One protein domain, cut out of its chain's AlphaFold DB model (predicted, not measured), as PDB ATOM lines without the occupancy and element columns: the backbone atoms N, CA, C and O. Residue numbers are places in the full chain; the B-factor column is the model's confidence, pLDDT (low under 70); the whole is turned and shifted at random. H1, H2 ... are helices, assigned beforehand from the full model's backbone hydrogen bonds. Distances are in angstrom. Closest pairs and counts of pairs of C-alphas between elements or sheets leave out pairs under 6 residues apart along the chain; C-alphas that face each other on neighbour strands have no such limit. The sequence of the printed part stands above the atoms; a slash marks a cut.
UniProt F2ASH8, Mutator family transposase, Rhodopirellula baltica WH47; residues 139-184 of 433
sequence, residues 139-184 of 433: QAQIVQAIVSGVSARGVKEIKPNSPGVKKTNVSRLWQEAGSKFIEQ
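Overview. This is residues 139 to 184 of the 433 residues of the protein "Mutator family transposase" of Rhodopirellula baltica WH47 (UniProt F2ASH8). One long helix, H3, has two short helices packed on its first part: H1 crosses it and H2 meets its beginning, while residues 179 to 184 of H3 stick out free. H1 and H2 also touch each other. The printed part has 46 residues, with three named helices in the order H1, H2, H3 and no named strand: all helix. It is compact, with a radius of gyration of the C-alphas of 10.2 A, yet elongated, spanning 32 by 18 by 14 A.

Along the chain. H3, residues 167 to 184, is 25.5 A long and ends at C-alpha 184 (11.537, -22.422, -36.765). H1, residues 139 to 147, begins at C-alpha 139 (21.388, -17.107, -52.665) and measures 12.4 A. H2, residues 152 to 158, measures 10.2 A.

Arrangement. H3 touches H1 with residues 170 to 177 alone, about perpendicular at 77 degrees; the closest C-alphas, of Val 143 and Trp 174, are 6.4 A apart. H3 touches H2 with residues 167 to 171 alone, closest at the C-alphas of Ala 152 and Lys 167, 5.9 A. H1 touches H2, closest at the C-alphas of Ile 142 and Val 155, 6.8 A. H2 runs opposite ways to both, each at a steep tilt of 67 degrees, only just short of perpendicular. Every O i to N i+4 pair is within hydrogen-bond range in H1, 2 of 3 in H2 and 13 of 14 in H3.

Size, cuts and confidence. The C-alphas farthest apart, of Asn 161 and Gln 184, are 32.8 A apart. The printed part has no cut; no link is long. Residue 164 is under pLDDT 70.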
ATOM      1  N   GLN A 139      21.165 -16.756 -54.066       87.00
ATOM      2  CA  GLN A 139      21.388 -17.107 -52.665       87.00
ATOM      3  C   GLN A 139      20.468 -18.251 -52.228       87.00
ATOM      4  O   GLN A 139      20.947 -19.213 -51.624       87.00
ATOM      5  N   ALA A 140      19.185 -18.198 -52.600       84.19
ATOM      6  CA  ALA A 140      18.231 -19.273 -52.341       84.19
ATOM      7  C   ALA A 140      18.651 -20.590 -53.015       84.19
ATOM      8  O   ALA A 140      18.645 -21.640 -52.375       84.19
ATOM      9  N   GLN A 141      19.107 -20.540 -54.271       86.62
ATOM     10  CA  GLN A 141      19.632 -21.712 -54.983       86.62
ATOM     11  C   GLN A 141      20.887 -22.295 -54.315       86.62
ATOM     12  O   GLN A 141      21.014 -23.515 -54.212       86.62
ATOM     13  N   ILE A 142      21.803 -21.449 -53.828       87.50
ATOM     14  CA  ILE A 142      22.996 -21.893 -53.087       87.50
ATOM     15  C   ILE A 142      22.580 -22.616 -51.801       87.50
ATOM     16  O   ILE A 142      23.074 -23.712 -51.533       87.50
ATOM     17  N   VAL A 143      21.661 -22.042 -51.020       87.69
ATOM     18  CA  VAL A 143      21.143 -22.674 -49.794       87.69
ATOM     19  C   VAL A 143      20.458 -24.002 -50.123       87.69
ATOM     20  O   VAL A 143      20.752 -25.009 -49.479       87.69
ATOM     21  N   GLN A 144      19.627 -24.044 -51.167       87.56
ATOM     22  CA  GLN A 144      18.951 -25.263 -51.615       87.56
ATOM     23  C   GLN A 144      19.942 -26.359 -52.023       87.56
ATOM     24  O   GLN A 144      19.728 -27.536 -51.720       87.56
ATOM     25  N   ALA A 145      21.048 -25.994 -52.674       88.62
ATOM     26  CA  ALA A 145      22.102 -26.933 -53.030       88.62
ATOM     27  C   ALA A 145      22.762 -27.525 -51.774       88.62
ATOM     28  O   ALA A 145      22.907 -28.745 -51.683       88.62
ATOM     29  N   ILE A 146      23.089 -26.697 -50.774       87.81
ATOM     30  CA  ILE A 146      23.659 -27.148 -49.489       87.81
ATOM     31  C   ILE A 146      22.705 -28.109 -48.771       87.81
ATOM     32  O   ILE A 146      23.115 -29.193 -48.353       87.81
ATOM     33  N   VAL A 147      21.428 -27.738 -48.683       86.25
ATOM     34  CA  VAL A 147      20.330 -28.549 -48.130       86.25
ATOM     35  C   VAL A 147      20.191 -29.885 -48.873       86.25
ATOM     36  O   VAL A 147      20.001 -30.940 -48.274       86.25
ATOM     37  N   SER A 148      20.382 -29.885 -50.190       85.69
ATOM     38  CA  SER A 148      20.383 -31.105 -51.015       85.69
ATOM     39  C   SER A 148      21.673 -31.932 -50.879       85.69
ATOM     40  O   SER A 148      21.856 -32.943 -51.555       85.69
ATOM     41  N   GLY A 149      22.579 -31.525 -49.989       84.81
ATOM     42  CA  GLY A 149      23.828 -32.209 -49.702       84.81
ATOM     43  C   GLY A 149      24.978 -31.801 -50.617       84.81
ATOM     44  O   GLY A 149      26.019 -32.448 -50.578       84.81
ATOM     45  N   VAL A 150      24.862 -30.773 -51.451       87.31
ATOM     46  CA  VAL A 150      26.009 -30.285 -52.227       87.31
ATOM     47  C   VAL A 150      26.988 -29.591 -51.277       87.31
ATOM     48  O   VAL A 150      26.618 -28.721 -50.493       87.31
ATOM     49  N   SER A 151      28.266 -29.976 -51.321       84.44
ATOM     50  CA  SER A 151      29.284 -29.321 -50.492       84.44
ATOM     51  C   SER A 151      29.527 -27.879 -50.955       84.44
ATOM     52  O   SER A 151      29.325 -27.554 -52.121       84.44
ATOM     53  N   ALA A 152      30.070 -27.018 -50.089       82.38
ATOM     54  CA  ALA A 152      30.433 -25.654 -50.494       82.38
ATOM     55  C   ALA A 152      31.424 -25.609 -51.678       82.38
ATOM     56  O   ALA A 152      31.440 -24.637 -52.426       82.38
ATOM     57  N   ARG A 153      32.246 -26.656 -51.858       83.50
ATOM     58  CA  ARG A 153      33.112 -26.809 -53.039       83.50
ATOM     59  C   ARG A 153      32.303 -27.217 -54.271       83.50
ATOM     60  O   ARG A 153      32.467 -26.602 -55.313       83.50
ATOM     61  N   GLY A 154      31.372 -28.157 -54.111       85.44
ATOM     62  CA  GLY A 154      30.471 -28.592 -55.179       85.44
ATOM     63  C   GLY A 154      29.578 -27.465 -55.703       85.44
ATOM     64  O   GLY A 154      29.356 -27.375 -56.900       85.44
ATOM     65  N   VAL A 155      29.137 -26.531 -54.850       85.44
ATOM     66  CA  VAL A 155      28.391 -25.341 -55.310       85.44
ATOM     67  C   VAL A 155      29.228 -24.502 -56.283       85.44
ATOM     68  O   VAL A 155      28.708 -24.042 -57.296       85.44
ATOM     69  N   LYS A 156      30.529 -24.336 -56.009       84.94
ATOM     70  CA  LYS A 156      31.454 -23.648 -56.920       84.94
ATOM     71  C   LYS A 156      31.652 -24.428 -58.225       84.94
ATOM     72  O   LYS A 156      31.810 -23.801 -59.260       84.94
ATOM     73  N   GLU A 157      31.648 -25.756 -58.187       85.25
ATOM     74  CA  GLU A 157      31.760 -26.591 -59.393       85.25
ATOM     75  C   GLU A 157      30.501 -26.517 -60.267       85.25
ATOM     76  O   GLU A 157      30.619 -26.442 -61.484       85.25
ATOM     77  N   ILE A 158      29.308 -26.475 -59.662       83.75
ATOM     78  CA  ILE A 158      28.031 -26.367 -60.393       83.75
ATOM     79  C   ILE A 158      27.860 -24.973 -61.007       83.75
ATOM     80  O   ILE A 158      27.316 -24.843 -62.099       83.75
ATOM     81  N   LYS A 159      28.293 -23.925 -60.298       80.06
ATOM     82  CA  LYS A 159      28.101 -22.525 -60.699       80.06
ATOM     83  C   LYS A 159      29.410 -21.720 -60.620       80.06
ATOM     84  O   LYS A 159      29.511 -20.809 -59.797       80.06
ATOM     85  N   PRO A 160      30.433 -22.025 -61.440       78.19
ATOM     86  CA  PRO A 160      31.772 -21.441 -61.294       78.19
ATOM     87  C   PRO A 160      31.811 -19.927 -61.528       78.19
ATOM     88  O   PRO A 160      32.582 -19.227 -60.866       78.19
ATOM     89  N   ASN A 161      30.949 -19.428 -62.416       75.62
ATOM     90  CA  ASN A 161      30.897 -18.024 -62.825       75.62
ATOM     91  C   ASN A 161      29.903 -17.192 -61.996       75.62
ATOM     92  O   ASN A 161      29.886 -15.962 -62.076       75.62
ATOM     93  N   SER A 162      29.095 -17.843 -61.155       79.88
ATOM     94  CA  SER A 162      28.119 -17.164 -60.313       79.88
ATOM     95  C   SER A 162      28.788 -16.404 -59.168       79.88
ATOM     96  O   SER A 162      29.712 -16.897 -58.513       79.88
ATOM     97  N   PRO A 163      28.318 -15.197 -58.834       74.31
ATOM     98  CA  PRO A 163      28.861 -14.471 -57.706       74.31
ATOM     99  C   PRO A 163      28.489 -15.102 -56.375       74.31
ATOM    100  O   PRO A 163      27.435 -15.695 -56.201       74.31
ATOM    101  N   GLY A 164      29.365 -14.952 -55.385       69.19
ATOM    102  CA  GLY A 164      29.061 -15.446 -54.044       69.19
ATOM    103  C   GLY A 164      29.171 -16.967 -53.873       69.19
ATOM    104  O   GLY A 164      28.948 -17.452 -52.768       69.19
ATOM    105  N   VAL A 165      29.625 -17.720 -54.881       77.12
ATOM    106  CA  VAL A 165      29.978 -19.151 -54.728       77.12
ATOM    107  C   VAL A 165      31.312 -19.373 -54.006       77.12
ATOM    108  O   VAL A 165      31.726 -20.502 -53.745       77.12
ATOM    109  N   LYS A 166      32.013 -18.291 -53.637       80.75
ATOM    110  CA  LYS A 166      33.191 -18.368 -52.764       80.75
ATOM    111  C   LYS A 166      32.792 -18.986 -51.422       80.75
ATOM    112  O   LYS A 166      31.790 -18.593 -50.827       80.75
ATOM    113  N   LYS A 167      33.641 -19.878 -50.899       78.69
ATOM    114  CA  LYS A 167      33.426 -20.622 -49.643       78.69
ATOM    115  C   LYS A 167      32.931 -19.745 -48.484       78.69
ATOM    116  O   LYS A 167      32.046 -20.163 -47.747       78.69
ATOM    117  N   THR A 168      33.497 -18.551 -48.315       81.81
ATOM    118  CA  THR A 168      33.126 -17.617 -47.240       81.81
ATOM    119  C   THR A 168      31.695 -17.106 -47.379       81.81
ATOM    120  O   THR A 168      30.966 -17.088 -46.392       81.81
ATOM    121  N   ASN A 169      31.255 -16.763 -48.591       85.06
ATOM    122  CA  ASN A 169      29.888 -16.307 -48.820       85.06
ATOM    123  C   ASN A 169      28.880 -17.459 -48.717       85.06
ATOM    124  O   ASN A 169      27.865 -17.297 -48.055       85.06
ATOM    125  N   VAL A 170      29.193 -18.638 -49.268       84.75
ATOM    126  CA  VAL A 170      28.371 -19.853 -49.090       84.75
ATOM    127  C   VAL A 170      28.191 -20.170 -47.602       84.75
ATOM    128  O   VAL A 170      27.081 -20.442 -47.152       84.75
ATOM    129  N   SER A 171      29.272 -20.069 -46.819       85.38
ATOM    130  CA  SER A 171      29.211 -20.229 -45.367       85.38
ATOM    131  C   SER A 171      28.285 -19.195 -44.737       85.38
ATOM    132  O   SER A 171      27.412 -19.602 -43.986       85.38
ATOM    133  N   ARG A 172      28.434 -17.898 -45.052       88.75
ATOM    134  CA  ARG A 172      27.592 -16.806 -44.525       88.75
ATOM    135  C   ARG A 172      26.106 -17.025 -44.823       88.75
ATOM    136  O   ARG A 172      25.297 -16.937 -43.909       88.75
ATOM    137  N   LEU A 173      25.769 -17.381 -46.065       88.62
ATOM    138  CA  LEU A 173      24.395 -17.707 -46.464       88.62
ATOM    139  C   LEU A 173      23.835 -18.878 -45.653       88.62
ATOM    140  O   LEU A 173      22.684 -18.845 -45.235       88.62
ATOM    141  N   TRP A 174      24.661 -19.890 -45.370       90.56
ATOM    142  CA  TRP A 174      24.269 -20.982 -44.482       90.56
ATOM    143  C   TRP A 174      24.127 -20.555 -43.012       90.56
ATOM    144  O   TRP A 174      23.332 -21.148 -42.290       90.56
ATOM    145  N   GLN A 175      24.880 -19.563 -42.526       91.25
ATOM    146  CA  GLN A 175      24.657 -19.030 -41.173       91.25
ATOM    147  C   GLN A 175      23.278 -18.391 -41.085       91.25
ATOM    148  O   GLN A 175      22.493 -18.778 -40.229       91.25
ATOM    149  N   GLU A 176      22.958 -17.520 -42.037       91.12
ATOM    150  CA  GLU A 176      21.675 -16.826 -42.097       91.12
ATOM    151  C   GLU A 176      20.491 -17.793 -42.265       91.12
ATOM    152  O   GLU A 176      19.539 -17.756 -41.489       91.12
ATOM    153  N   ALA A 177      20.565 -18.715 -43.229       91.12
ATOM    154  CA  ALA A 177      19.522 -19.723 -43.428       91.12
ATOM    155  C   ALA A 177      19.430 -20.707 -42.249       91.12
ATOM    156  O   ALA A 177      18.339 -21.093 -41.838       91.12
ATOM    157  N   GLY A 178      20.574 -21.096 -41.683       92.12
ATOM    158  CA  GLY A 178      20.661 -21.991 -40.535       92.12
ATOM    159  C   GLY A 178      19.984 -21.431 -39.286       92.12
ATOM    160  O   GLY A 178      19.303 -22.178 -38.586       92.12
ATOM    161  N   SER A 179      20.135 -20.130 -39.023       94.25
ATOM    162  CA  SER A 179      19.468 -19.461 -37.899       94.25
ATOM    163  C   SER A 179      17.948 -19.521 -38.023       94.25
ATOM    164  O   SER A 179      17.279 -19.825 -37.041       94.25
ATOM    165  N   LYS A 180      17.403 -19.382 -39.238       94.81
ATOM    166  CA  LYS A 180      15.958 -19.523 -39.483       94.81
ATOM    167  C   LYS A 180      15.437 -20.922 -39.145       94.81
ATOM    168  O   LYS A 180      14.320 -21.049 -38.662       94.81
ATOM    169  N   PHE A 181      16.233 -21.979 -39.340       95.12
ATOM    170  CA  PHE A 181      15.844 -23.330 -38.907       95.12
ATOM    171  C   PHE A 181      15.846 -23.481 -37.383       95.12
ATOM    172  O   PHE A 181      14.990 -24.180 -36.843       95.12
ATOM    173  N   ILE A 182      16.780 -22.827 -36.682       96.12
ATOM    174  CA  ILE A 182      16.773 -22.786 -35.212       96.12
ATOM    175  C   ILE A 182      15.514 -22.059 -34.732       96.12
ATOM    176  O   ILE A 182      14.797 -22.592 -33.889       96.12
ATOM    177  N   GLU A 183      15.227 -20.883 -35.291       96.31
ATOM    178  CA  GLU A 183      14.026 -20.096 -34.989       96.31
ATOM    179  C   GLU A 183      12.751 -20.884 -35.286       96.31
ATOM    180  O   GLU A 183      11.855 -20.924 -34.454       96.31
ATOM    181  N   GLN A 184      12.681 -21.585 -36.417       95.75
ATOM    182  CA  GLN A 184      11.537 -22.422 -36.765       95.75
ATOM    183  C   GLN A 184      11.331 -23.565 -35.763       95.75
ATOM    184  O   GLN A 184      10.202 -23.829 -35.360       95.75
TER     185      GLN A 184